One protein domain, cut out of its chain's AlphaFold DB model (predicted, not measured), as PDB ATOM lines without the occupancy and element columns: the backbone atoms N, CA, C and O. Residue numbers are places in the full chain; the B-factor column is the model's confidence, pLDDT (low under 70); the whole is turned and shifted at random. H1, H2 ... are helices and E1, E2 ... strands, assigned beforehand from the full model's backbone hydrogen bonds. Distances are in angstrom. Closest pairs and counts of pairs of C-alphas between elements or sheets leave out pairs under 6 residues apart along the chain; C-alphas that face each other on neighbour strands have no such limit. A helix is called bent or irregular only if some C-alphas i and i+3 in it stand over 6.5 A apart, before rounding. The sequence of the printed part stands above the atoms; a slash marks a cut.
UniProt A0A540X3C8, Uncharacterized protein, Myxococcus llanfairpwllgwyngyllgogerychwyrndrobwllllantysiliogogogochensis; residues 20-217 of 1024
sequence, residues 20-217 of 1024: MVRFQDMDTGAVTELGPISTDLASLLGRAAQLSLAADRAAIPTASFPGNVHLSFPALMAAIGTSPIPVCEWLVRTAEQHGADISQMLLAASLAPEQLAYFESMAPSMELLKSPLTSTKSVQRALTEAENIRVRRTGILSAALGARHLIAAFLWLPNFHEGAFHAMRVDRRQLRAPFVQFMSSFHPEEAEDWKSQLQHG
ATOM      1  N   MET A  20      97.229 100.933 124.560       65.81
ATOM      2  CA  MET A  20      96.215  99.967 124.123       65.81
ATOM      3  C   MET A  20      96.720  99.238 122.878       65.81
ATOM      4  O   MET A  20      97.300  99.868 121.994       65.81
ATOM      5  N   VAL A  21      96.497  97.925 122.795       68.06
ATOM      6  CA  VAL A  21      96.890  97.111 121.631       68.06
ATOM      7  C   VAL A  21      95.649  96.540 120.961       68.06
ATOM      8  O   VAL A  21      94.757  95.995 121.616       68.06
ATOM      9  N   ARG A  22      95.609  96.680 119.636       71.75
ATOM     10  CA  ARG A  22      94.517  96.234 118.770       71.75
ATOM     11  C   ARG A  22      94.870  94.893 118.147       71.75
ATOM     12  O   ARG A  22      95.917  94.773 117.515       71.75
ATOM     13  N   PHE A  23      93.976  93.921 118.271       67.69
ATOM     14  CA  PHE A  23      94.088  92.627 117.607       67.69
ATOM     15  C   PHE A  23      93.011  92.495 116.542       67.69
ATOM     16  O   PHE A  23      91.835  92.674 116.841       67.69
ATOM     17  N   GLN A  24      93.398  92.164 115.313       63.66
ATOM     18  CA  GLN A  24      92.459  91.868 114.239       63.66
ATOM     19  C   GLN A  24      92.311  90.355 114.068       63.66
ATOM     20  O   GLN A  24      93.294  89.622 113.930       63.66
ATOM     21  N   ASP A  25      91.069  89.884 114.092       59.12
ATOM     22  CA  ASP A  25      90.735  88.493 113.826       59.12
ATOM     23  C   ASP A  25      90.920  88.160 112.335       59.12
ATOM     24  O   ASP A  25      90.428  88.874 111.460       59.12
ATOM     25  N   MET A  26      91.647  87.077 112.049       55.31
ATOM     26  CA  MET A  26      92.038  86.685 110.687       55.31
ATOM     27  C   MET A  26      90.872  86.161 109.834       55.31
ATOM     28  O   MET A  26      90.932  86.276 108.612       55.31
ATOM     29  N   ASP A  27      89.829  85.601 110.455       51.41
ATOM     30  CA  ASP A  27      88.709  84.971 109.740       51.41
ATOM     31  C   ASP A  27      87.531  85.938 109.549       51.41
ATOM     32  O   ASP A  27      86.797  85.849 108.565       51.41
ATOM     33  N   THR A  28      87.330  86.852 110.502       56.00
ATOM     34  CA  THR A  28      86.171  87.762 110.557       56.00
ATOM     35  C   THR A  28      86.524  89.232 110.321       56.00
ATOM     36  O   THR A  28      85.629  90.046 110.106       56.00
ATOM     37  N   GLY A  29      87.809  89.599 110.375       55.59
ATOM     38  CA  GLY A  29      88.280  90.980 110.238       55.59
ATOM     39  C   GLY A  29      87.957  91.893 111.429       55.59
ATOM     40  O   GLY A  29      88.335  93.067 111.399       55.59
ATOM     41  N   ALA A  30      87.285  91.380 112.465       55.69
ATOM     42  CA  ALA A  30      86.888  92.137 113.646       55.69
ATOM     43  C   ALA A  30      88.109  92.587 114.463       55.69
ATOM     44  O   ALA A  30      89.016  91.797 114.732       55.69
ATOM     45  N   VAL A  31      88.129  93.856 114.877       60.97
ATOM     46  CA  VAL A  31      89.201  94.419 115.709       60.97
ATOM     47  C   VAL A  31      88.762  94.416 117.169       60.97
ATOM     48  O   VAL A  31      87.769  95.042 117.525       60.97
ATOM     49  N   THR A  32      89.522  93.721 118.011       64.62
ATOM     50  CA  THR A  32      89.345  93.673 119.465       64.62
ATOM     51  C   THR A  32      90.427  94.527 120.120       64.62
ATOM     52  O   THR A  32      91.614  94.339 119.844       64.62
ATOM     53  N   GLU A  33      90.044  95.467 120.981       68.69
ATOM     54  CA  GLU A  33      90.994  96.241 121.787       68.69
ATOM     55  C   GLU A  33      91.212  95.540 123.134       68.69
ATOM     56  O   GLU A  33      90.246  95.219 123.828       68.69
ATOM     57  N   LEU A  34      92.471  95.293 123.512       67.44
ATOM     58  CA  LEU A  34      92.787  94.952 124.901       67.44
ATOM     59  C   LEU A  34      92.822  96.225 125.752       67.44
ATOM     60  O   LEU A  34      93.186  97.299 125.267       67.44
ATOM     61  N   GLY A  35      92.494  96.075 127.040       65.62
ATOM     62  CA  GLY A  35      92.657  97.128 128.041       65.62
ATOM     63  C   GLY A  35      94.117  97.595 128.195       65.62
ATOM     64  O   GLY A  35      95.016  97.066 127.538       65.62
ATOM     65  N   PRO A  36      94.383  98.582 129.070       75.81
ATOM     66  CA  PRO A  36      95.720  99.150 129.236       75.81
ATOM     67  C   PRO A  36      96.742  98.054 129.572       75.81
ATOM     68  O   PRO A  36      96.591  97.361 130.580       75.81
ATOM     69  N   ILE A  37      97.780  97.892 128.746       80.69
ATOM     70  CA  ILE A  37      98.826  96.876 128.958       80.69
ATOM     71  C   ILE A  37     100.059  97.468 129.651       80.69
ATOM     72  O   ILE A  37     100.362  98.652 129.494       80.69
ATOM     73  N   SER A  38     100.786  96.653 130.426       84.06
ATOM     74  CA  SER A  38     102.031  97.109 131.060       84.06
ATOM     75  C   SER A  38     103.166  97.239 130.041       84.06
ATOM     76  O   SER A  38     103.162  96.584 128.994       84.06
ATOM     77  N   THR A  39     104.177  98.044 130.377       81.31
ATOM     78  CA  THR A  39     105.441  98.169 129.627       81.31
ATOM     79  C   THR A  39     106.056  96.817 129.281       81.31
ATOM     80  O   THR A  39     106.541  96.624 128.170       81.31
ATOM     81  N   ASP A  40     105.985  95.869 130.209       85.25
ATOM     82  CA  ASP A  40     106.629  94.562 130.107       85.25
ATOM     83  C   ASP A  40     105.865  93.662 129.130       85.25
ATOM     84  O   ASP A  40     106.472  93.034 128.266       85.25
ATOM     85  N   LEU A  41     104.524  93.640 129.199       86.06
ATOM     86  CA  LEU A  41     103.726  92.908 128.211       86.06
ATOM     87  C   LEU A  41     103.868  93.534 126.821       86.06
ATOM     88  O   LEU A  41     103.974  92.812 125.833       86.06
ATOM     89  N   ALA A  42     103.917  94.863 126.742       83.44
ATOM     90  CA  ALA A  42     104.123  95.571 125.488       83.44
ATOM     91  C   ALA A  42     105.499  95.224 124.880       83.44
ATOM     92  O   ALA A  42     105.582  94.856 123.711       83.44
ATOM     93  N   SER A  43     106.564  95.241 125.684       84.00
ATOM     94  CA  SER A  43     107.914  94.809 125.290       84.00
ATOM     95  C   SER A  43     107.936  93.357 124.783       84.00
ATOM     96  O   SER A  43     108.485  93.073 123.714       84.00
ATOM     97  N   LEU A  44     107.261  92.443 125.492       86.31
ATOM     98  CA  LEU A  44     107.161  91.029 125.121       86.31
ATOM     99  C   LEU A  44     106.419  90.813 123.791       86.31
ATOM    100  O   LEU A  44     106.897  90.067 122.936       86.31
ATOM    101  N   LEU A  45     105.278  91.483 123.595       86.19
ATOM    102  CA  LEU A  45     104.499  91.409 122.353       86.19
ATOM    103  C   LEU A  45     105.247  92.046 121.172       86.19
ATOM    104  O   LEU A  45     105.216  91.494 120.076       86.19
ATOM    105  N   GLY A  46     105.967  93.152 121.393       81.25
ATOM    106  CA  GLY A  46     106.824  93.779 120.382       81.25
ATOM    107  C   GLY A  46     107.959  92.856 119.922       81.25
ATOM    108  O   GLY A  46     108.164  92.686 118.718       81.25
ATOM    109  N   ARG A  47     108.638  92.177 120.860       82.12
ATOM    110  CA  ARG A  47     109.666  91.169 120.539       82.12
ATOM    111  C   ARG A  47     109.071  89.955 119.813       82.12
ATOM    112  O   ARG A  47     109.636  89.510 118.818       82.12
ATOM    113  N   ALA A  48     107.906  89.460 120.234       83.50
ATOM    114  CA  ALA A  48     107.215  88.366 119.545       83.50
ATOM    115  C   ALA A  48     106.787  88.740 118.111       83.50
ATOM    116  O   ALA A  48     106.928  87.931 117.195       83.50
ATOM    117  N   ALA A  49     106.331  89.977 117.893       80.62
ATOM    118  CA  ALA A  49     106.004  90.509 116.572       80.62
ATOM    119  C   ALA A  49     107.242  90.597 115.654       80.62
ATOM    120  O   ALA A  49     107.171  90.180 114.496       80.62
ATOM    121  N   GLN A  50     108.392  91.054 116.171       78.06
ATOM    122  CA  GLN A  50     109.672  91.045 115.438       78.06
ATOM    123  C   GLN A  50     110.106  89.625 115.044       78.06
ATOM    124  O   GLN A  50     110.489  89.404 113.896       78.06
ATOM    125  N   LEU A  51     110.024  88.663 115.970       75.44
ATOM    126  CA  LEU A  51     110.406  87.268 115.716       75.44
ATOM    127  C   LEU A  51     109.487  86.594 114.687       75.44
ATOM    128  O   LEU A  51     109.966  85.863 113.826       75.44
ATOM    129  N   SER A  52     108.182  86.880 114.724       76.44
ATOM    130  CA  SER A  52     107.220  86.338 113.755       76.44
ATOM    131  C   SER A  52     107.474  86.881 112.334       76.44
ATOM    132  O   SER A  52     107.513  86.113 111.377       76.44
ATOM    133  N   LEU A  53     107.784  88.181 112.196       70.69
ATOM    134  CA  LEU A  53     108.216  88.786 110.921       70.69
ATOM    135  C   LEU A  53     109.536  88.207 110.384       70.69
ATOM    136  O   LEU A  53     109.748  88.182 109.170       70.69
ATOM    137  N   ALA A  54     110.432  87.778 111.275       64.75
ATOM    138  CA  ALA A  54     111.697  87.148 110.915       64.75
ATOM    139  C   ALA A  54     111.534  85.677 110.498       64.75
ATOM    140  O   ALA A  54     112.261  85.213 109.625       64.75
ATOM    141  N   ALA A  55     110.565  84.957 111.070       61.75
ATOM    142  CA  ALA A  55     110.226  83.598 110.650       61.75
ATOM    143  C   ALA A  55     109.598  83.565 109.238       61.75
ATOM    144  O   ALA A  55     109.906  82.673 108.451       61.75
ATOM    145  N   ASP A  56     108.793  84.575 108.878       59.47
ATOM    146  CA  ASP A  56     108.189  84.708 107.537       59.47
ATOM    147  C   ASP A  56     109.194  85.110 106.429       59.47
ATOM    148  O   ASP A  56     108.888  85.002 105.237       59.47
ATOM    149  N   ARG A  57     110.399  85.587 106.781       55.12
ATOM    150  CA  ARG A  57     111.444  85.995 105.822       55.12
ATOM    151  C   ARG A  57     112.787  85.348 106.151       55.12
ATOM    152  O   ARG A  57     113.504  85.802 107.033       55.12
ATOM    153  N   ALA A  58     113.205  84.385 105.330       46.97
ATOM    154  CA  ALA A  58     114.496  83.690 105.433       46.97
ATOM    155  C   ALA A  58     115.754  84.555 105.117       46.97
ATOM    156  O   ALA A  58     116.748  84.042 104.607       46.97
ATOM    157  N   ALA A  59     115.723  85.866 105.387       40.91
ATOM    158  CA  ALA A  59     116.861  86.783 105.314       40.91
ATOM    159  C   ALA A  59     116.655  88.005 106.237       40.91
ATOM    160  O   ALA A  59     115.543  88.514 106.378       40.91
ATOM    161  N   ILE A  60     117.752  88.481 106.840       44.12
ATOM    162  CA  ILE A  60     117.819  89.584 107.822       44.12
ATOM    163  C   ILE A  60     117.156  90.871 107.270       44.12
ATOM    164  O   ILE A  60     117.381  91.211 106.105       44.12
ATOM    165  N   PRO A  61     116.348  91.609 108.062       44.84
ATOM    166  CA  PRO A  61     115.517  92.688 107.532       44.84
ATOM    167  C   PRO A  61     116.294  93.984 107.253       44.84
ATOM    168  O   PRO A  61     116.858  94.602 108.153       44.84
ATOM    169  N   THR A  62     116.219  94.468 106.012       40.34
ATOM    170  CA  THR A  62     116.422  95.889 105.694       40.34
ATOM    171  C   THR A  62     115.149  96.692 105.989       40.34
ATOM    172  O   THR A  62     114.034  96.168 105.953       40.34
ATOM    173  N   ALA A  63     115.314  97.973 106.328       43.00
ATOM    174  CA  ALA A  63     114.280  98.797 106.954       43.00
ATOM    175  C   ALA A  63     113.064  99.107 106.051       43.00
ATOM    176  O   ALA A  63     113.041 100.104 105.334       43.00
ATOM    177  N   SER A  64     112.026  98.270 106.118       43.47
ATOM    178  CA  SER A  64     110.617  98.642 105.891       43.47
ATOM    179  C   SER A  64     109.686  97.503 106.330       43.47
ATOM    180  O   SER A  64     109.766  96.379 105.826       43.47
ATOM    181  N   PHE A  65     108.798  97.783 107.289       50.00
ATOM    182  CA  PHE A  65     107.844  96.805 107.818       50.00
ATOM    183  C   PHE A  65     106.508  96.868 107.050       50.00
ATOM    184  O   PHE A  65     105.968  97.962 106.879       50.00
ATOM    185  N   PRO A  66     105.960  95.734 106.564       49.25
ATOM    186  CA  PRO A  66     104.642  95.700 105.933       49.25
ATOM    187  C   PRO A  66     103.524  95.850 106.979       49.25
ATOM    188  O   PRO A  66     103.651  95.377 108.104       49.25
ATOM    189  N   GLY A  67     102.416  96.494 106.599       51.66
ATOM    190  CA  GLY A  67     101.413  97.027 107.537       51.66
ATOM    191  C   GLY A  67     100.546  96.033 108.327       51.66
ATOM    192  O   GLY A  67      99.763  96.489 109.152       51.66
ATOM    193  N   ASN A  68     100.683  94.720 108.110       60.53
ATOM    194  CA  ASN A  68      99.977  93.677 108.863       60.53
ATOM    195  C   ASN A  68     101.004  92.706 109.459       60.53
ATOM    196  O   ASN A  68     101.707  92.025 108.712       60.53
ATOM    197  N   VAL A  69     101.071  92.621 110.790       66.81
ATOM    198  CA  VAL A  69     102.010  91.743 111.504       66.81
ATOM    199  C   VAL A  69     101.250  90.597 112.163       66.81
ATOM    200  O   VAL A  69     100.389  90.837 113.008       66.81
ATOM    201  N   HIS A  70     101.582  89.359 111.788       74.44
ATOM    202  CA  HIS A  70     100.932  88.159 112.312       74.44
ATOM    203  C   HIS A  70     101.687  87.583 113.515       74.44
ATOM    204  O   HIS A  70     102.826  87.137 113.393       74.44
ATOM    205  N   LEU A  71     101.040  87.550 114.678       78.25
ATOM    206  CA  LEU A  71     101.561  87.025 115.935       78.25
ATOM    207  C   LEU A  71     101.219  85.533 116.088       78.25
ATOM    208  O   LEU A  71     100.081  85.155 116.389       78.25
ATOM    209  N   SER A  72     102.225  84.679 115.898       76.19
ATOM    210  CA  SER A  72     102.105  83.226 116.049       76.19
ATOM    211  C   SER A  72     102.416  82.757 117.479       76.19
ATOM    212  O   SER A  72     103.210  83.369 118.199       76.19
ATOM    213  N   PHE A  73     101.811  81.640 117.902       77.12
ATOM    214  CA  PHE A  73     102.090  81.045 119.217       77.12
ATOM    215  C   PHE A  73     103.576  80.651 119.402       77.12
ATOM    216  O   PHE A  73     104.126  80.976 120.454       77.12
ATOM    217  N   PRO A  74     104.271  80.048 118.413       75.75
ATOM    218  CA  PRO A  74     105.698  79.760 118.548       75.75
ATOM    219  C   PRO A  74     106.577  81.009 118.689       75.75
ATOM    220  O   PRO A  74     107.450  81.030 119.552       75.75
ATOM    221  N   ALA A  75     106.316  82.081 117.928       77.50
ATOM    222  CA  ALA A  75     107.064  83.335 118.064       77.50
ATOM    223  C   ALA A  75     106.871  83.983 119.450       77.50
ATOM    224  O   ALA A  75     107.810  84.548 120.007       77.50
ATOM    225  N   LEU A  76     105.678  83.846 120.042       84.25
ATOM    226  CA  LEU A  76     105.404  84.278 121.415       84.25
ATOM    227  C   LEU A  76     106.160  83.432 122.456       84.25
ATOM    228  O   LEU A  76     106.707  83.990 123.406       84.25
ATOM    229  N   MET A  77     106.257  82.112 122.266       78.69
ATOM    230  CA  MET A  77     107.058  81.243 123.142       78.69
ATOM    231  C   MET A  77     108.566  81.518 123.019       78.69
ATOM    232  O   MET A  77     109.252  81.567 124.038       78.69
ATOM    233  N   ALA A  78     109.078  81.770 121.811       76.88
ATOM    234  CA  ALA A  78     110.470  82.169 121.589       76.88
ATOM    235  C   ALA A  78     110.788  83.554 122.185       76.88
ATOM    236  O   ALA A  78     111.859  83.751 122.761       76.88
ATOM    237  N   ALA A  79     109.842  84.499 122.125       82.25
ATOM    238  CA  ALA A  79     109.972  85.786 122.804       82.25
ATOM    239  C   ALA A  79     110.059  85.620 124.327       82.25
ATOM    240  O   ALA A  79     110.883  86.276 124.950       82.25
ATOM    241  N   ILE A  80     109.261  84.728 124.924       84.12
ATOM    242  CA  ILE A  80     109.340  84.412 126.361       84.12
ATOM    243  C   ILE A  80     110.686  83.765 126.706       84.12
ATOM    244  O   ILE A  80     111.318  84.190 127.668       84.12
ATOM    245  N   GLY A  81     111.156  82.809 125.898       77.00
ATOM    246  CA  GLY A  81     112.447  82.137 126.091       77.00
ATOM    247  C   GLY A  81     113.666  83.068 126.057       77.00
ATOM    248  O   GLY A  81     114.678  82.766 126.678       77.00
ATOM    249  N   THR A  82     113.558  84.210 125.371       76.12
ATOM    250  CA  THR A  82     114.648  85.184 125.165       76.12
ATOM    251  C   THR A  82     114.417  86.527 125.870       76.12
ATOM    252  O   THR A  82     115.169  87.478 125.653       76.12
ATOM    253  N   SER A  83     113.357  86.677 126.670       81.38
ATOM    254  CA  SER A  83     112.995  87.966 127.276       81.38
ATOM    255  C   SER A  83     113.660  88.172 128.645       81.38
ATOM    256  O   SER A  83     113.476  87.329 129.520       81.38
ATOM    257  N   PRO A  84     114.307  89.330 128.902       79.56
ATOM    258  CA  PRO A  84     114.866  89.680 130.215       79.56
ATOM    259  C   PRO A  84     113.792  90.098 131.243       79.56
ATOM    260  O   PRO A  84     114.093  90.716 132.262       79.56
ATOM    261  N   ILE A  85     112.508  89.837 130.971       86.00
ATOM    262  CA  ILE A  85     111.423  90.120 131.912       86.00
ATOM    263  C   ILE A  85     111.492  89.085 133.052       86.00
ATOM    264  O   ILE A  85     111.456  87.887 132.766       86.00
ATOM    265  N   PRO A  86     111.494  89.492 134.339       85.94
ATOM    266  CA  PRO A  86     111.730  88.586 135.470       85.94
ATOM    267  C   PRO A  86     110.826  87.346 135.532       85.94
ATOM    268  O   PRO A  86     111.291  86.268 135.891       85.94
ATOM    269  N   VAL A  87     109.547  87.462 135.150       86.88
ATOM    270  CA  VAL A  87     108.619  86.312 135.118       86.88
ATOM    271  C   VAL A  87     108.882  85.355 133.945       86.88
ATOM    272  O   VAL A  87     108.600  84.163 134.053       86.88
ATOM    273  N   CYS A  88     109.460  85.850 132.847       86.56
ATOM    274  CA  CYS A  88     109.909  85.028 131.725       86.56
ATOM    275  C   CYS A  88     111.202  84.288 132.095       86.56
ATOM    276  O   CYS A  88     111.243  83.066 131.974       86.56
ATOM    277  N   GLU A  89     112.203  84.985 132.652       85.25
ATOM    278  CA  GLU A  89     113.427  84.349 133.168       85.25
ATOM    279  C   GLU A  89     113.125  83.287 134.231       85.25
ATOM    280  O   GLU A  89     113.711  82.203 134.217       85.25
ATOM    281  N   TRP A  90     112.196  83.579 135.148       89.19
ATOM    282  CA  TRP A  90     111.737  82.618 136.147       89.19
ATOM    283  C   TRP A  90     111.142  81.366 135.492       89.19
ATOM    284  O   TRP A  90     111.509  80.252 135.875       89.19
ATOM    285  N   LEU A  91     110.256  81.529 134.501       85.31
ATOM    286  CA  LEU A  91     109.612  80.401 133.824       85.31
ATOM    287  C   LEU A  91     110.652  79.532 133.115       85.31
ATOM    288  O   LEU A  91     110.611  78.312 133.245       85.31
ATOM    289  N   VAL A  92     111.591  80.168 132.413       80.94
ATOM    290  CA  VAL A  92     112.681  79.508 131.688       80.94
ATOM    291  C   VAL A  92     113.566  78.709 132.648       80.94
ATOM    292  O   VAL A  92     113.644  77.490 132.516       80.94
ATOM    293  N   ARG A  93     114.132  79.345 133.684       82.69
ATOM    294  CA  ARG A  93     114.998  78.661 134.666       82.69
ATOM    295  C   ARG A  93     114.272  77.539 135.407       82.69
ATOM    296  O   ARG A  93     114.864  76.500 135.691       82.69
ATOM    297  N   THR A  94     112.993  77.729 135.733       82.25
ATOM    298  CA  THR A  94     112.203  76.697 136.426       82.25
ATOM    299  C   THR A  94     111.881  75.533 135.487       82.25
ATOM    300  O   THR A  94     111.913  74.385 135.924       82.25
ATOM    301  N   ALA A  95     111.631  75.787 134.199       75.25
ATOM    302  CA  ALA A  95     111.447  74.741 133.196       75.25
ATOM    303  C   ALA A  95     112.739  73.934 132.961       75.25
ATOM    304  O   ALA A  95     112.690  72.704 132.983       75.25
ATOM    305  N   GLU A  96     113.898  74.591 132.824       78.31
ATOM    306  CA  GLU A  96     115.209  73.924 132.713       78.31
ATOM    307  C   GLU A  96     115.486  73.005 133.914       78.31
ATOM    308  O   GLU A  96     115.886  71.853 133.744       78.31
ATOM    309  N   GLN A  97     115.195  73.470 135.137       78.00
ATOM    310  CA  GLN A  97     115.325  72.667 136.362       78.00
ATOM    311  C   GLN A  97     114.430  71.415 136.378       78.00
ATOM    312  O   GLN A  97     114.763  70.445 137.055       78.00
ATOM    313  N   HIS A  98     113.330  71.414 135.620       69.94
ATOM    314  CA  HIS A  98     112.437  70.262 135.443       69.94
ATOM    315  C   HIS A  98     112.742  69.459 134.158       69.94
ATOM    316  O   HIS A  98     111.976  68.572 133.788       69.94
ATOM    317  N   GLY A  99     113.881  69.714 133.501       64.81
ATOM    318  CA  GLY A  99     114.369  68.929 132.361       64.81
ATOM    319  C   GLY A  99     113.901  69.408 130.984       64.81
ATOM    320  O   GLY A  99     113.961  68.628 130.028       64.81
ATOM    321  N   ALA A 100     113.442  70.658 130.877       67.25
ATOM    322  CA  ALA A 100     113.144  71.295 129.597       67.25
ATOM    323  C   ALA A 100     114.414  71.754 128.869       67.25
ATOM    324  O   ALA A 100     115.380  72.184 129.494       67.25
ATOM    325  N   ASP A 101     114.377  71.723 127.538       65.88
ATOM    326  CA  ASP A 101     115.428  72.261 126.672       65.88
ATOM    327  C   ASP A 101     114.894  73.495 125.932       65.88
ATOM    328  O   ASP A 101     113.988  73.385 125.100       65.88
ATOM    329  N   ILE A 102     115.458  74.675 126.220       62.97
ATOM    330  CA  ILE A 102     115.085  75.941 125.563       62.97
ATOM    331  C   ILE A 102     115.238  75.821 124.038       62.97
ATOM    332  O   ILE A 102     114.421  76.353 123.287       62.97
ATOM    333  N   SER A 103     116.221  75.051 123.564       59.78
ATOM    334  CA  SER A 103     116.488  74.833 122.137       59.78
ATOM    335  C   SER A 103     115.274  74.247 121.404       59.78
ATOM    336  O   SER A 103     115.029  74.595 120.250       59.78
ATOM    337  N   GLN A 104     114.464  73.414 122.075       60.50
ATOM    338  CA  GLN A 104     113.207  72.874 121.533       60.50
ATOM    339  C   GLN A 104     112.133  73.962 121.373       60.50
ATOM    340  O   GLN A 104     111.397  73.959 120.386       60.50
ATOM    341  N   MET A 105     112.063  74.925 122.302       59.53
ATOM    342  CA  MET A 105     111.139  76.069 122.218       59.53
ATOM    343  C   MET A 105     111.438  76.940 120.990       59.53
ATOM    344  O   MET A 105     110.529  77.468 120.351       59.53
ATOM    345  N   LEU A 106     112.725  77.074 120.666       58.00
ATOM    346  CA  LEU A 106     113.238  77.886 119.564       58.00
ATOM    347  C   LEU A 106     113.121  77.163 118.213       58.00
ATOM    348  O   LEU A 106     112.703  77.770 117.228       58.00
ATOM    349  N   LEU A 107     113.379  75.849 118.188       57.25
ATOM    350  CA  LEU A 107     113.099  74.976 117.041       57.25
ATOM    351  C   LEU A 107     111.615  74.997 116.650       57.25
ATOM    352  O   LEU A 107     111.300  75.052 115.464       57.25
ATOM    353  N   ALA A 108     110.700  75.023 117.625       55.22
ATOM    354  CA  ALA A 108     109.264  75.138 117.365       55.22
ATOM    355  C   ALA A 108     108.868  76.471 116.691       55.22
ATOM    356  O   ALA A 108     107.833  76.531 116.028       55.22
ATOM    357  N   ALA A 109     109.682  77.522 116.838       56.84
ATOM    358  CA  ALA A 109     109.519  78.810 116.162       56.84
ATOM    359  C   ALA A 109     110.221  78.890 114.791       56.84
ATOM    360  O   ALA A 109     110.184  79.943 114.158       56.84
ATOM    361  N   SER A 110     110.831  77.795 114.319       61.12
ATOM    362  CA  SER A 110     111.518  77.686 113.020       61.12
ATOM    363  C   SER A 110     112.697  78.655 112.819       61.12
ATOM    364  O   SER A 110     113.049  78.968 111.682       61.12
ATOM    365  N   LEU A 111     113.325  79.123 113.904       61.44
ATOM    366  CA  LEU A 111     114.454  80.059 113.866       61.44
ATOM    367  C   LEU A 111     115.800  79.326 113.959       61.44
ATOM    368  O   LEU A 111     115.968  78.412 114.766       61.44
ATOM    369  N   ALA A 112     116.786  79.754 113.167       62.97
ATOM    370  CA  ALA A 112     118.148  79.225 113.248       62.97
ATOM    371  C   ALA A 112     118.917  79.813 114.457       62.97
ATOM    372  O   ALA A 112     118.720  80.989 114.779       62.97
ATOM    373  N   PRO A 113     119.857  79.073 115.086       61.88
ATOM    374  CA  PRO A 113     120.630  79.568 116.236       61.88
ATOM    375  C   PRO A 113     121.384  80.885 115.978       61.88
ATOM    376  O   PRO A 113     121.522  81.717 116.868       61.88
ATOM    377  N   GLU A 114     121.828  81.109 114.740       63.44
ATOM    378  CA  GLU A 114     122.512  82.338 114.315       63.44
ATOM    379  C   GLU A 114     121.572  83.558 114.280       63.44
ATOM    380  O   GLU A 114     121.985  84.675 114.588       63.44
ATOM    381  N   GLN A 115     120.289  83.350 113.957       64.62
ATOM    382  CA  GLN A 115     119.270  84.402 114.014       64.62
ATOM    383  C   GLN A 115     118.929  84.753 115.467       64.62
ATOM    384  O   GLN A 115     118.673  85.916 115.769       64.62
ATOM    385  N   LEU A 116     118.962  83.770 116.375       62.81
ATOM    386  CA  LEU A 116     118.685  83.974 117.797       62.81
ATOM    387  C   LEU A 116     119.644  84.995 118.424       62.81
ATOM    388  O   LEU A 116     119.191  85.998 118.967       62.81
ATOM    389  N   ALA A 117     120.956  84.787 118.268       64.25
ATOM    390  CA  ALA A 117     121.983  85.674 118.821       64.25
ATOM    391  C   ALA A 117     121.863  87.119 118.290       64.25
ATOM    392  O   ALA A 117     122.124  88.085 119.008       64.25
ATOM    393  N   TYR A 118     121.407  87.280 117.041       65.94
ATOM    394  CA  TYR A 118     121.081  88.588 116.476       65.94
ATOM    395  C   TYR A 118     119.879  89.232 117.192       65.94
ATOM    396  O   TYR A 118     119.978  90.379 117.628       65.94
ATOM    397  N   PHE A 119     118.775  88.505 117.392       63.81
ATOM    398  CA  PHE A 119     117.579  89.040 118.062       63.81
ATOM    399  C   PHE A 119     117.739  89.258 119.574       63.81
ATOM    400  O   PHE A 119     117.145  90.193 120.111       63.81
ATOM    401  N   GLU A 120     118.571  88.471 120.255       64.38
ATOM    402  CA  GLU A 120     118.939  88.698 121.660       64.38
ATOM    403  C   GLU A 120     119.647  90.046 121.847       64.38
ATOM    404  O   GLU A 120     119.336  90.777 122.790       64.38
ATOM    405  N   SER A 121     120.518  90.423 120.900       63.22
ATOM    406  CA  SER A 121     121.231  91.709 120.892       63.22
ATOM    407  C   SER A 121     120.358  92.927 120.542       63.22
ATOM    408  O   SER A 121     120.817  94.066 120.636       63.22
ATOM    409  N   MET A 122     119.102  92.712 120.129       66.50
ATOM    410  CA  MET A 122     118.259  93.733 119.506       66.50
ATOM    411  C   MET A 122     117.130  94.216 120.431       66.50
ATOM    412  O   MET A 122     116.427  93.430 121.075       66.50
ATOM    413  N   ALA A 123     116.914  95.533 120.477       68.06
ATOM    414  CA  ALA A 123     115.859  96.136 121.290       68.06
ATOM    415  C   ALA A 123     114.440  95.804 120.756       68.06
ATOM    416  O   ALA A 123     114.232  95.756 119.535       68.06
ATOM    417  N   PRO A 124     113.445  95.602 121.645       70.88
ATOM    418  CA  PRO A 124     112.060  95.351 121.251       70.88
ATOM    419  C   PRO A 124     111.451  96.578 120.556       70.88
ATOM    420  O   PRO A 124     111.424  97.673 121.119       70.88
ATOM    421  N   SER A 125     110.939  96.410 119.333       72.00
ATOM    422  CA  SER A 125     110.313  97.515 118.592       72.00
ATOM    423  C   SER A 125     108.869  97.730 119.029       72.00
ATOM    424  O   SER A 125     107.964  96.971 118.676       72.00
ATOM    425  N   MET A 126     108.653  98.825 119.753       71.25
ATOM    426  CA  MET A 126     107.328  99.273 120.184       71.25
ATOM    427  C   MET A 126     106.479  99.842 119.037       71.25
ATOM    428  O   MET A 126     105.268  99.991 119.189       71.25
ATOM    429  N   GLU A 127     107.078 100.156 117.883       68.38
ATOM    430  CA  GLU A 127     106.347 100.718 116.741       68.38
ATOM    431  C   GLU A 127     105.416  99.710 116.069       68.38
ATOM    432  O   GLU A 127     104.344 100.091 115.603       68.38
ATOM    433  N   LEU A 128     105.771  98.421 116.087       69.31
ATOM    434  CA  LEU A 128     104.968  97.343 115.494       69.31
ATOM    435  C   LEU A 128     103.608  97.146 116.188       69.31
ATOM    436  O   LEU A 128     102.724  96.501 115.630       69.31
ATOM    437  N   LEU A 129     103.431  97.717 117.384       71.62
ATOM    438  CA  LEU A 129     102.181  97.686 118.150       71.62
ATOM    439  C   LEU A 129     101.255  98.879 117.851       71.62
ATOM    440  O   LEU A 129     100.133  98.913 118.352       71.62
ATOM    441  N   LYS A 130     101.707  99.861 117.052       69.38
ATOM    442  CA  LYS A 130     100.871 100.987 116.588       69.38
ATOM    443  C   LYS A 130      99.876 100.543 115.503       69.38
ATOM    444  O   LYS A 130      98.810 101.138 115.362       69.38
ATOM    445  N   SER A 131     100.221  99.503 114.742       67.25
ATOM    446  CA  SER A 131      99.352  98.795 113.791       67.25
ATOM    447  C   SER A 131      98.590  97.649 114.473       67.25
ATOM    448  O   SER A 131      99.135  97.040 115.395       67.25
ATOM    449  N   PRO A 132      97.364  97.304 114.027       70.50
ATOM    450  CA  PRO A 132      96.653  96.143 114.553       70.50
ATOM    451  C   PRO A 132      97.421  94.849 114.248       70.50
ATOM    452  O   PRO A 132      97.801  94.590 113.106       70.50
ATOM    453  N   LEU A 133      97.632  94.025 115.273       71.56
ATOM    454  CA  LEU A 133      98.256  92.712 115.132       71.56
ATOM    455  C   LEU A 133      97.209  91.692 114.685       71.56
ATOM    456  O   LEU A 133      96.170  91.555 115.330       71.56
ATOM    457  N   THR A 134      97.489  90.910 113.647       72.81
ATOM    458  CA  THR A 134      96.728  89.675 113.422       72.81
ATOM    459  C   THR A 134      97.295  88.575 114.315       72.81
ATOM    460  O   THR A 134      98.476  88.594 114.652       72.81
ATOM    461  N   SER A 135      96.483  87.629 114.787       70.56
ATOM    462  CA  SER A 135      96.970  86.589 115.711       70.56
ATOM    463  C   SER A 135      96.179  85.292 115.604       70.56
ATOM    464  O   SER A 135      95.029  85.287 115.168       70.56
ATOM    465  N   THR A 136      96.789  84.177 116.009       68.75
ATOM    466  CA  THR A 136      96.099  82.882 116.006       68.75
ATOM    467  C   THR A 136      95.051  82.802 117.120       68.75
ATOM    468  O   THR A 136      95.230  83.352 118.209       68.75
ATOM    469  N   LYS A 137      93.995  82.004 116.905       67.62
ATOM    470  CA  LYS A 137      92.938  81.743 117.907       67.62
ATOM    471  C   LYS A 137      93.471  81.249 119.257       67.62
ATOM    472  O   LYS A 137      92.852  81.476 120.292       67.62
ATOM    473  N   SER A 138      94.629  80.586 119.275       71.25
ATOM    474  CA  SER A 138      95.299  80.185 120.516       71.25
ATOM    475  C   SER A 138      95.972  81.356 121.242       71.25
ATOM    476  O   SER A 138      95.876  81.422 122.464       71.25
ATOM    477  N   VAL A 139      96.593  82.302 120.531       76.75
ATOM    478  CA  VAL A 139      97.139  83.527 121.145       76.75
ATOM    479  C   VAL A 139      96.009  84.416 121.674       76.75
ATOM    480  O   VAL A 139      96.078  84.847 122.823       76.75
ATOM    481  N   GLN A 140      94.927  84.597 120.905       76.06
ATOM    482  CA  GLN A 140      93.721  85.294 121.373       76.06
ATOM    483  C   GLN A 140      93.160  84.645 122.649       76.06
ATOM    484  O   GLN A 140      93.005  85.326 123.656       76.06
ATOM    485  N   ARG A 141      92.948  83.318 122.660       76.56
ATOM    486  CA  ARG A 141      92.441  82.581 123.836       76.56
ATOM    487  C   ARG A 141      93.326  82.752 125.078       76.56
ATOM    488  O   ARG A 141      92.799  82.812 126.186       76.56
ATOM    489  N   ALA A 142      94.646  82.841 124.909       79.69
ATOM    490  CA  ALA A 142      95.565  83.109 126.012       79.69
ATOM    491  C   ALA A 142      95.482  84.548 126.532       79.69
ATOM    492  O   ALA A 142      95.457  84.745 127.743       79.69
ATOM    493  N   LEU A 143      95.399  85.541 125.643       80.88
ATOM    494  CA  LEU A 143      95.246  86.948 126.028       80.88
ATOM    495  C   LEU A 143      93.882  87.212 126.685       80.88
ATOM    496  O   LEU A 143      93.823  87.920 127.687       80.88
ATOM    497  N   THR A 144      92.806  86.585 126.199       80.12
ATOM    498  CA  THR A 144      91.480  86.642 126.834       80.12
ATOM    499  C   THR A 144      91.499  86.042 128.238       80.12
ATOM    500  O   THR A 144      90.958  86.648 129.158       80.12
ATOM    501  N   GLU A 145      92.146  84.890 128.452       80.38
ATOM    502  CA  GLU A 145      92.236  84.329 129.806       80.38
ATOM    503  C   GLU A 145      93.202  85.118 130.702       80.38
ATOM    504  O   GLU A 145      92.948  85.241 131.895       80.38
ATOM    505  N   ALA A 146      94.256  85.728 130.153       82.62
ATOM    506  CA  ALA A 146      95.108  86.653 130.901       82.62
ATOM    507  C   ALA A 146      94.305  87.865 131.408       82.62
ATOM    508  O   ALA A 146      94.458  88.272 132.559       82.62
ATOM    509  N   GLU A 147      93.404  88.393 130.578       79.19
ATOM    510  CA  GLU A 147      92.485  89.469 130.949       79.19
ATOM    511  C   GLU A 147      91.429  89.002 131.967       79.19
ATOM    512  O   GLU A 147      91.197  89.691 132.957       79.19
ATOM    513  N   ASN A 148      90.868  87.793 131.822       76.50
ATOM    514  CA  ASN A 148      89.996  87.193 132.842       76.50
ATOM    515  C   ASN A 148      90.715  87.053 134.193       76.50
ATOM    516  O   ASN A 148      90.142  87.370 135.235       76.50
ATOM    517  N   ILE A 149      91.970  86.592 134.186       75.25
ATOM    518  CA  ILE A 149      92.809  86.465 135.382       75.25
ATOM    519  C   ILE A 149      93.079  87.852 135.981       75.25
ATOM    520  O   ILE A 149      92.970  87.999 137.193       75.25
ATOM    521  N   ARG A 150      93.354  88.888 135.177       74.94
ATOM    522  CA  ARG A 150      93.495  90.276 135.658       74.94
ATOM    523  C   ARG A 150      92.213  90.774 136.340       74.94
ATOM    524  O   ARG A 150      92.254  91.201 137.491       74.94
ATOM    525  N   VAL A 151      91.072  90.671 135.654       68.50
ATOM    526  CA  VAL A 151      89.768  91.186 136.113       68.50
ATOM    527  C   VAL A 151      89.267  90.462 137.366       68.50
ATOM    528  O   VAL A 151      88.774  91.114 138.283       68.50
ATOM    529  N   ARG A 152      89.433  89.133 137.450       65.19
ATOM    530  CA  ARG A 152      89.049  88.341 138.635       65.19
ATOM    531  C   ARG A 152      89.846  88.686 139.894       65.19
ATOM    532  O   ARG A 152      89.402  88.324 140.978       65.19
ATOM    533  N   ARG A 153      91.016  89.320 139.761       59.25
ATOM    534  CA  ARG A 153      91.949  89.547 140.874       59.25
ATOM    535  C   ARG A 153      91.797  90.924 141.500       59.25
ATOM    536  O   ARG A 153      91.685  91.011 142.712       59.25
ATOM    537  N   THR A 154      91.763  91.997 140.710       52.38
ATOM    538  CA  THR A 154      91.945  93.339 141.294       52.38
ATOM    539  C   THR A 154      90.671  94.019 141.781       52.38
ATOM    540  O   THR A 154      90.771  94.915 142.614       52.38
ATOM    541  N   GLY A 155      89.490  93.709 141.226       52.97
ATOM    542  CA  GLY A 155      88.235  94.440 141.512       52.97
ATOM    543  C   GLY A 155      88.251  95.945 141.162       52.97
ATOM    544  O   GLY A 155      87.240  96.630 141.294       52.97
ATOM    545  N   ILE A 156      89.393  96.456 140.694       44.25
ATOM    546  CA  ILE A 156      89.701  97.854 140.400       44.25
ATOM    547  C   ILE A 156      90.307  97.892 138.994       44.25
ATOM    548  O   ILE A 156      91.276  97.190 138.693       44.25
ATOM    549  N   LEU A 157      89.743  98.735 138.125       44.66
ATOM    550  CA  LEU A 157      90.073  98.806 136.694       44.66
ATOM    551  C   LEU A 157      91.451  99.421 136.366       44.66
ATOM    552  O   LEU A 157      91.822  99.455 135.197       44.66
ATOM    553  N   SER A 158      92.220  99.890 137.355       45.59
ATOM    554  CA  SER A 158      93.448 100.678 137.147       45.59
ATOM    555  C   SER A 158      94.749  99.875 137.000       45.59
ATOM    556  O   SER A 158      95.775 100.458 136.655       45.59
ATOM    557  N   ALA A 159      94.750  98.564 137.256       61.88
ATOM    558  CA  ALA A 159      95.945  97.730 137.097       61.88
ATOM    559  C   ALA A 159      96.100  97.253 135.644       61.88
ATOM    560  O   ALA A 159      95.231  96.551 135.124       61.88
ATOM    561  N   ALA A 160      97.208  97.612 134.994       74.12
ATOM    562  CA  ALA A 160      97.474  97.258 133.600       74.12
ATOM    563  C   ALA A 160      97.749  95.751 133.399       74.12
ATOM    564  O   ALA A 160      98.358  95.091 134.247       74.12
ATOM    565  N   LEU A 161      97.345  95.202 132.249       83.31
ATOM    566  CA  LEU A 161      97.597  93.807 131.883       83.31
ATOM    567  C   LEU A 161      99.101  93.588 131.653       83.31
ATOM    568  O   LEU A 161      99.651  93.954 130.617       83.31
ATOM    569  N   GLY A 162      99.782  93.021 132.650       85.00
ATOM    570  CA  GLY A 162     101.207  92.672 132.579       85.00
ATOM    571  C   GLY A 162     101.499  91.220 132.193       85.00
ATOM    572  O   GLY A 162     100.636  90.347 132.313       85.00
ATOM    573  N   ALA A 163     102.753  90.948 131.805       85.81
ATOM    574  CA  ALA A 163     103.227  89.632 131.352       85.81
ATOM    575  C   ALA A 163     102.943  88.495 132.355       85.81
ATOM    576  O   ALA A 163     102.641  87.376 131.944       85.81
ATOM    577  N   ARG A 164     102.932  88.796 133.665       87.06
ATOM    578  CA  ARG A 164     102.548  87.854 134.733       87.06
ATOM    579  C   ARG A 164     101.177  87.199 134.512       87.06
ATOM    580  O   ARG A 164     101.034  86.002 134.744       87.06
ATOM    581  N   HIS A 165     100.195  87.935 133.992       87.25
ATOM    582  CA  HIS A 165      98.860  87.398 133.712       87.25
ATOM    583  C   HIS A 165      98.847  86.475 132.485       87.25
ATOM    584  O   HIS A 165      98.122  85.483 132.476       87.25
ATOM    585  N   LEU A 166      99.681  86.753 131.476       88.31
ATOM    586  CA  LEU A 166      99.822  85.904 130.290       88.31
ATOM    587  C   LEU A 166     100.510  84.572 130.625       88.31
ATOM    588  O   LEU A 166     100.042  83.516 130.202       88.31
ATOM    589  N   ILE A 167     101.565  84.601 131.447       87.38
ATOM    590  CA  ILE A 167     102.203  83.374 131.948       87.38
ATOM    591  C   ILE A 167     101.231  82.579 132.836       87.38
ATOM    592  O   ILE A 167     101.111  81.364 132.675       87.38
ATOM    593  N   ALA A 168     100.451  83.245 133.696       85.94
ATOM    594  CA  ALA A 168      99.384  82.589 134.452       85.94
ATOM    595  C   ALA A 168      98.332  81.935 133.530       85.94
ATOM    596  O   ALA A 168      97.962  80.782 133.748       85.94
ATOM    597  N   ALA A 169      97.898  82.604 132.458       85.88
ATOM    598  CA  ALA A 169      96.972  82.020 131.486       85.88
ATOM    599  C   ALA A 169      97.540  80.741 130.847       85.88
ATOM    600  O   ALA A 169      96.842  79.730 130.770       85.88
ATOM    601  N   PHE A 170      98.822  80.730 130.466       83.81
ATOM    602  CA  PHE A 170      99.479  79.528 129.939       83.81
ATOM    603  C   PHE A 170      99.532  78.371 130.941       83.81
ATOM    604  O   PHE A 170      99.387  77.220 130.533       83.81
ATOM    605  N   LEU A 171      99.716  78.644 132.234       83.75
ATOM    606  CA  LEU A 171      99.780  77.606 133.266       83.75
ATOM    607  C   LEU A 171      98.386  77.090 133.680       83.75
ATOM    608  O   LEU A 171      98.236  75.895 133.958       83.75
ATOM    609  N   TRP A 172      97.352  77.943 133.687       81.25
ATOM    610  CA  TRP A 172      95.994  77.579 134.126       81.25
ATOM    611  C   TRP A 172      95.047  77.111 133.007       81.25
ATOM    612  O   TRP A 172      94.158  76.308 133.296       81.25
ATOM    613  N   LEU A 173      95.242  77.505 131.740       77.88
ATOM    614  CA  LEU A 173      94.339  77.120 130.644       77.88
ATOM    615  C   LEU A 173      94.285  75.589 130.409       77.88
ATOM    616  O   LEU A 173      95.326  74.966 130.143       77.88
ATOM    617  N   PRO A 174      93.089  74.964 130.423       68.81
ATOM    618  CA  PRO A 174      92.938  73.531 130.184       68.81
ATOM    619  C   PRO A 174      93.165  73.176 128.708       68.81
ATOM    620  O   PRO A 174      92.679  73.868 127.804       68.81
ATOM    621  N   ASN A 175      93.897  72.079 128.484       63.06
ATOM    622  CA  ASN A 175      94.210  71.490 127.177       63.06
ATOM    623  C   ASN A 175      94.887  72.474 126.196       63.06
ATOM    624  O   ASN A 175      94.752  72.364 124.977       63.06
ATOM    625  N   PHE A 176      95.590  73.481 126.719       73.00
ATOM    626  CA  PHE A 176      96.220  74.531 125.925       73.00
ATOM    627  C   PHE A 176      97.647  74.141 125.535       73.00
ATOM    628  O   PHE A 176      98.545  74.132 126.374       73.00
ATOM    629  N   HIS A 177      97.831  73.808 124.251       70.88
ATOM    630  CA  HIS A 177      99.118  73.429 123.647       70.88
ATOM    631  C   HIS A 177      99.870  72.308 124.386       70.88
ATOM    632  O   HIS A 177     101.096  72.249 124.355       70.88
ATOM    633  N   GLU A 178      99.150  71.381 125.028       65.25
ATOM    634  CA  GLU A 178      99.762  70.334 125.863       65.25
ATOM    635  C   GLU A 178     100.762  69.464 125.101       65.25
ATOM    636  O   GLU A 178     101.820  69.178 125.644       65.25
ATOM    637  N   GLY A 179     100.509  69.145 123.827       62.34
ATOM    638  CA  GLY A 179     101.482  68.437 122.987       62.34
ATOM    639  C   GLY A 179     102.806  69.192 122.802       62.34
ATOM    640  O   GLY A 179     103.862  68.568 122.812       62.34
ATOM    641  N   ALA A 180     102.778  70.527 122.710       64.12
ATOM    642  CA  ALA A 180     103.990  71.339 122.606       64.12
ATOM    643  C   ALA A 180     104.739  71.397 123.947       64.12
ATOM    644  O   ALA A 180     105.941  71.149 123.991       64.12
ATOM    645  N   PHE A 181     104.041  71.649 125.059       68.19
ATOM    646  CA  PHE A 181     104.669  71.658 126.389       68.19
ATOM    647  C   PHE A 181     105.202  70.275 126.800       68.19
ATOM    648  O   PHE A 181     106.296  70.188 127.351       68.19
ATOM    649  N   HIS A 182     104.510  69.195 126.433       66.94
ATOM    650  CA  HIS A 182     104.967  67.820 126.635       66.94
ATOM    651  C   HIS A 182     106.172  67.464 125.744       66.94
ATOM    652  O   HIS A 182     107.087  66.787 126.208       66.94
ATOM    653  N   ALA A 183     106.231  67.942 124.494       62.38
ATOM    654  CA  ALA A 183     107.424  67.804 123.648       62.38
ATOM    655  C   ALA A 183     108.644  68.519 124.262       62.38
ATOM    656  O   ALA A 183     109.748  67.979 124.255       62.38
ATOM    657  N   MET A 184     108.419  69.675 124.896       61.00
ATOM    658  CA  MET A 184     109.417  70.419 125.676       61.00
ATOM    659  C   MET A 184     109.673  69.820 127.079       61.00
ATOM    660  O   MET A 184     110.434  70.399 127.846       61.00
ATOM    661  N   ARG A 185     109.061  68.672 127.422       64.25
ATOM    662  CA  ARG A 185     109.134  67.973 128.727       64.25
ATOM    663  C   ARG A 185     108.660  68.781 129.949       64.25
ATOM    664  O   ARG A 185     108.986  68.436 131.079       64.25
ATOM    665  N   VAL A 186     107.841  69.811 129.741       69.25
ATOM    666  CA  VAL A 186     107.301  70.671 130.805       69.25
ATOM    667  C   VAL A 186     105.875  70.267 131.176       69.25
ATOM    668  O   VAL A 186     104.944  70.456 130.391       69.25
ATOM    669  N   ASP A 187     105.666  69.824 132.419       75.25
ATOM    670  CA  ASP A 187     104.323  69.775 133.004       75.25
ATOM    671  C   ASP A 187     103.927  71.152 133.565       75.25
ATOM    672  O   ASP A 187     104.368  71.593 134.630       75.25
ATOM    673  N   ARG A 188     103.021  71.822 132.847       77.88
ATOM    674  CA  ARG A 188     102.462  73.132 133.214       77.88
ATOM    675  C   ARG A 188     101.778  73.140 134.587       77.88
ATOM    676  O   ARG A 188     101.666  74.205 135.188       77.88
ATOM    677  N   ARG A 189     101.286  71.998 135.086       76.31
ATOM    678  CA  ARG A 189     100.604  71.911 136.390       76.31
ATOM    679  C   ARG A 189     101.599  71.988 137.543       76.31
ATOM    680  O   ARG A 189     101.348  72.718 138.499       76.31
ATOM    681  N   GLN A 190     102.744  71.319 137.413       78.81
ATOM    682  CA  GLN A 190     103.814  71.320 138.418       78.81
ATOM    683  C   GLN A 190     104.407  72.721 138.620       78.81
ATOM    684  O   GLN A 190     104.730  73.101 139.741       78.81
ATOM    685  N   LEU A 191     104.438  73.541 137.564       80.56
ATOM    686  CA  LEU A 191     104.905  74.930 137.623       80.56
ATOM    687  C   LEU A 191     103.957  75.901 138.355       80.56
ATOM    688  O   LEU A 191     104.376  77.010 138.679       80.56
ATOM    689  N   ARG A 192     102.704  75.525 138.661       86.00
ATOM    690  CA  ARG A 192     101.706  76.435 139.269       86.00
ATOM    691  C   ARG A 192     102.058  76.877 140.689       86.00
ATOM    692  O   ARG A 192     101.955  78.062 140.999       86.00
ATOM    693  N   ALA A 193     102.470  75.947 141.553       81.38
ATOM    694  CA  ALA A 193     102.840  76.277 142.931       81.38
ATOM    695  C   ALA A 193     104.162  77.076 143.008       81.38
ATOM    696  O   ALA A 193     104.160  78.129 143.652       81.38
ATOM    697  N   PRO A 194     105.240  76.692 142.289       84.38
ATOM    698  CA  PRO A 194     106.441  77.516 142.142       84.38
ATOM    699  C   PRO A 194     106.164  78.915 141.571       84.38
ATOM    700  O   PRO A 194     106.718  79.890 142.076       84.38
ATOM    701  N   PHE A 195     105.271  79.041 140.579       87.56
ATOM    702  CA  PHE A 195     104.864  80.338 140.025       87.56
ATOM    703  C   PHE A 195     104.232  81.229 141.091       87.56
ATOM    704  O   PHE A 195     104.645  82.370 141.270       87.56
ATOM    705  N   VAL A 196     103.264  80.709 141.847       84.00
ATOM    706  CA  VAL A 196     102.586  81.470 142.905       84.00
ATOM    707  C   VAL A 196     103.541  81.867 144.030       84.00
ATOM    708  O   VAL A 196     103.440  82.982 144.543       84.00
ATOM    709  N   GLN A 197     104.508  81.012 144.373       84.44
ATOM    710  CA  GLN A 197     105.565  81.350 145.326       84.44
ATOM    711  C   GLN A 197     106.476  82.472 144.799       84.44
ATOM    712  O   GLN A 197     106.726  83.438 145.521       84.44
ATOM    713  N   PHE A 198     106.922  82.386 143.540       87.81
ATOM    714  CA  PHE A 198     107.705  83.438 142.887       87.81
ATOM    715  C   PHE A 198     106.937  84.762 142.853       87.81
ATOM    716  O   PHE A 198     107.430  85.768 143.363       87.81
ATOM    717  N   MET A 199     105.701  84.750 142.356       86.69
ATOM    718  CA  MET A 199     104.853  85.936 142.264       86.69
ATOM    719  C   MET A 199     104.578  86.566 143.634       86.69
ATOM    720  O   MET A 199     104.672  87.782 143.760       86.69
ATOM    721  N   SER A 200     104.349  85.763 144.679       82.81
ATOM    722  CA  SER A 200     104.189  86.256 146.060       82.81
ATOM    723  C   SER A 200     105.456  86.894 146.642       82.81
ATOM    724  O   SER A 200     105.366  87.653 147.602       82.81
ATOM    725  N   SER A 201     106.637  86.567 146.104       83.88
ATOM    726  CA  SER A 201     107.916  87.156 146.526       83.88
ATOM    727  C   SER A 201     108.316  88.384 145.702       83.88
ATOM    728  O   SER A 201     108.932  89.301 146.239       83.88
ATOM    729  N   PHE A 202     107.954  88.408 144.414       79.38
ATOM    730  CA  PHE A 202     108.302  89.474 143.472       79.38
ATOM    731  C   PHE A 202     107.274  90.619 143.471       79.38
ATOM    732  O   PHE A 202     107.638  91.768 143.243       79.38
ATOM    733  N   HIS A 203     106.013  90.302 143.779       79.88
ATOM    734  CA  HIS A 203     104.907  91.236 143.998       79.88
ATOM    735  C   HIS A 203     104.230  90.934 145.352       79.88
ATOM    736  O   HIS A 203     103.152  90.327 145.378       79.88
ATOM    737  N   PRO A 204     104.849  91.297 146.496       76.75
ATOM    738  CA  PRO A 204     104.279  91.058 147.826       76.75
ATOM    739  C   PRO A 204     102.875  91.652 148.009       76.75
ATOM    740  O   PRO A 204     102.063  91.106 148.753       76.75
ATOM    741  N   GLU A 205     102.576  92.741 147.301       74.00
ATOM    742  CA  GLU A 205     101.276  93.408 147.258       74.00
ATOM    743  C   GLU A 205     100.161  92.568 146.606       74.00
ATOM    744  O   GLU A 205      98.998  92.754 146.947       74.00
ATOM    745  N   GLU A 206     100.497  91.608 145.734       75.00
ATOM    746  CA  GLU A 206      99.547  90.677 145.095       75.00
ATOM    747  C   GLU A 206      99.582  89.261 145.724       75.00
ATOM    748  O   GLU A 206      99.009  88.312 145.175       75.00
ATOM    749  N   ALA A 207     100.305  89.061 146.834       74.75
ATOM    750  CA  ALA A 207     100.655  87.724 147.325       74.75
ATOM    751  C   ALA A 207      99.445  86.869 147.750       74.75
ATOM    752  O   ALA A 207      99.399  85.678 147.439       74.75
ATOM    753  N   GLU A 208      98.453  87.446 148.436       71.56
ATOM    754  CA  GLU A 208      97.231  86.715 148.815       71.56
ATOM    755  C   GLU A 208      96.398  86.320 147.584       71.56
ATOM    756  O   GLU A 208      95.924  85.186 147.494       71.56
ATOM    757  N   ASP A 209      96.326  87.186 146.572       70.88
ATOM    758  CA  ASP A 209      95.612  86.904 145.323       70.88
ATOM    759  C   ASP A 209      96.291  85.786 144.517       70.88
ATOM    760  O   ASP A 209      95.629  85.020 143.813       70.88
ATOM    761  N   TRP A 210      97.627  85.677 144.563       76.62
ATOM    762  CA  TRP A 210      98.349  84.576 143.912       76.62
ATOM    763  C   TRP A 210      98.151  83.260 144.681       76.62
ATOM    764  O   TRP A 210      97.917  82.224 144.055       76.62
ATOM    765  N   LYS A 211      98.141  83.282 146.022       74.88
ATOM    766  CA  LYS A 211      97.810  82.101 146.850       74.88
ATOM    767  C   LYS A 211      96.378  81.615 146.619       74.88
ATOM    768  O   LYS A 211      96.169  80.415 146.445       74.88
ATOM    769  N   SER A 212      95.410  82.530 146.552       70.06
ATOM    770  CA  SER A 212      94.007  82.206 146.266       70.06
ATOM    771  C   SER A 212      93.847  81.521 144.902       70.06
ATOM    772  O   SER A 212      93.177  80.490 144.801       70.06
ATOM    773  N   GLN A 213      94.552  82.011 143.872       66.38
ATOM    774  CA  GLN A 213      94.587  81.408 142.531       66.38
ATOM    775  C   GLN A 213      95.172  79.980 142.522       66.38
ATOM    776  O   GLN A 213      94.790  79.166 141.678       66.38
ATOM    777  N   LEU A 214      96.075  79.643 143.452       66.88
ATOM    778  CA  LEU A 214      96.582  78.276 143.609       66.88
ATOM    779  C   LEU A 214      95.536  77.350 144.239       66.88
ATOM    780  O   LEU A 214      95.330  76.245 143.746       66.88
ATOM    781  N   GLN A 215      94.865  77.816 145.296       60.19
ATOM    782  CA  GLN A 215      93.880  77.038 146.053       60.19
ATOM    783  C   GLN A 215      92.609  76.745 145.242       60.19
ATOM    784  O   GLN A 215      92.108  75.626 145.274       60.19
ATOM    785  N   HIS A 216      92.125  77.719 144.468       54.59
ATOM    786  CA  HIS A 216      90.905  77.591 143.658       54.59
ATOM    787  C   HIS A 216      91.176  77.152 142.207       54.59
ATOM    788  O   HIS A 216      90.248  76.948 141.428       54.59
ATOM    789  N   GLY A 217      92.448  77.031 141.811       46.56
ATOM    790  CA  GLY A 217      92.859  76.832 140.418       46.56
ATOM    791  C   GLY A 217      93.179  75.395 140.003       46.56
ATOM    792  O   GLY A 217      93.679  75.180 138.894       46.56
TER     793      GLY A 217
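AT A GLANCE: This is residues 20 to 217 of the 1024 residues of an uncharacterized protein of Myxococcus llanfairpwllgwyngyllgogerychwyrndrobwllllantysiliogogogochensis (UniProt A0A540X3C8). Mostly crossed helices form a compact body, with H2 and H8 nearest its middle, a small twisted sheet of four short strands at one side, and the helical hairpin H10 and H11 at one end. The link between H1 and E3 lies at the opposite end of the longest axis. The printed part has 198 residues, with eleven named helices and four named strands in the order E1 E2 H1 E3 H2 H3 H4 H5 H6 E4 H7 H8 H9 H10 H11. The sheet's order is E2, E1, E4, E3, mixed, and the class is mixed, helices and strands. The whole is compact, with a radius of gyration of the C-alphas of 16.4 A, and spans 48 by 38 by 29 A.

IN THESE COORDINATES: E1, residues 22 to 25, begins at C-alpha 22 (94.517, 96.234, 118.770); E2 is residues 31 to 33. H1, residues 39 to 55, is 24.4 A long from first to last C-alpha. E3 is residues 69 to 71, H2 73 to 81, H3 86 to 97, H4 102 to 107, H5 113 to 120, H6 126 to 129 and E4 133 to 135. H7, residues 137 to 154, measures 26.1 A. H8 is residues 163 to 172, H9 178 to 183 and H10 192 to 202. H11, residues 204 to 215, ends at C-alpha 215 (93.880, 77.038, 146.053) and is irregular: C-alphas 205 and 208 are 8.0 A apart.

HOW THE PARTS SIT: E1 and E2 form an antiparallel hairpin, N 23 to O 32 2.9 A. E1 is parallel to E4, N 24 to O 133 2.8 A, and E4 to E3, N 71 to O 134 2.8 A. E3, H2 to H6 and E4 make a strand-helix-strand unit, parallel neighbour strands with helices between. H1 and the sheet are two layers, a helix on one face; H1 stands up from it at 54 degrees. H7 only grazes the sheet with residues 137 to 140. Among the helices that touch are H1 and H2, with the C-alphas of Ala 48 and Leu 76 closest at 4.8 A; H1 and H6, with those of Gly 46 and Met 126 closest at 5.5 A; and H2 and H4, with those of Ala 78 and Leu 106 closest at 5.5 A. H3 touches H2 with residues 88 to 92 alone, about perpendicular at 89 degrees, Cys 88 and Ile 80 closest, C-alphas 5.4 A apart. H7 touches H8 with residues 142 to 150 alone, Ala 146 and His 165 closest, C-alphas 4.7 A apart. H10 and H11 are a helical hairpin, Ser 200 and Ala 207 closest, C-alphas 4.0 A apart. H5 is close to H1, and H9 to H4, but not clearly touching, each with 1 pair of C-alphas within 8 A. Every O i to N i+4 pair is within hydrogen-bond range in H1, H2, H3, H4, H7, H8, H9 and H10, against 3 of 4 in H5 and 6 of 8 in H11; H6 is too short for one.

THE WHOLE: The C-alphas farthest apart, Thr 62 and Gln 215, are 49.9 A apart. The printed part has no cut; the link from H1 to E3 is long, 13 residues. The printed part's mean pLDDT is 71.0, with 88 residues under 70, among them 98 to 123.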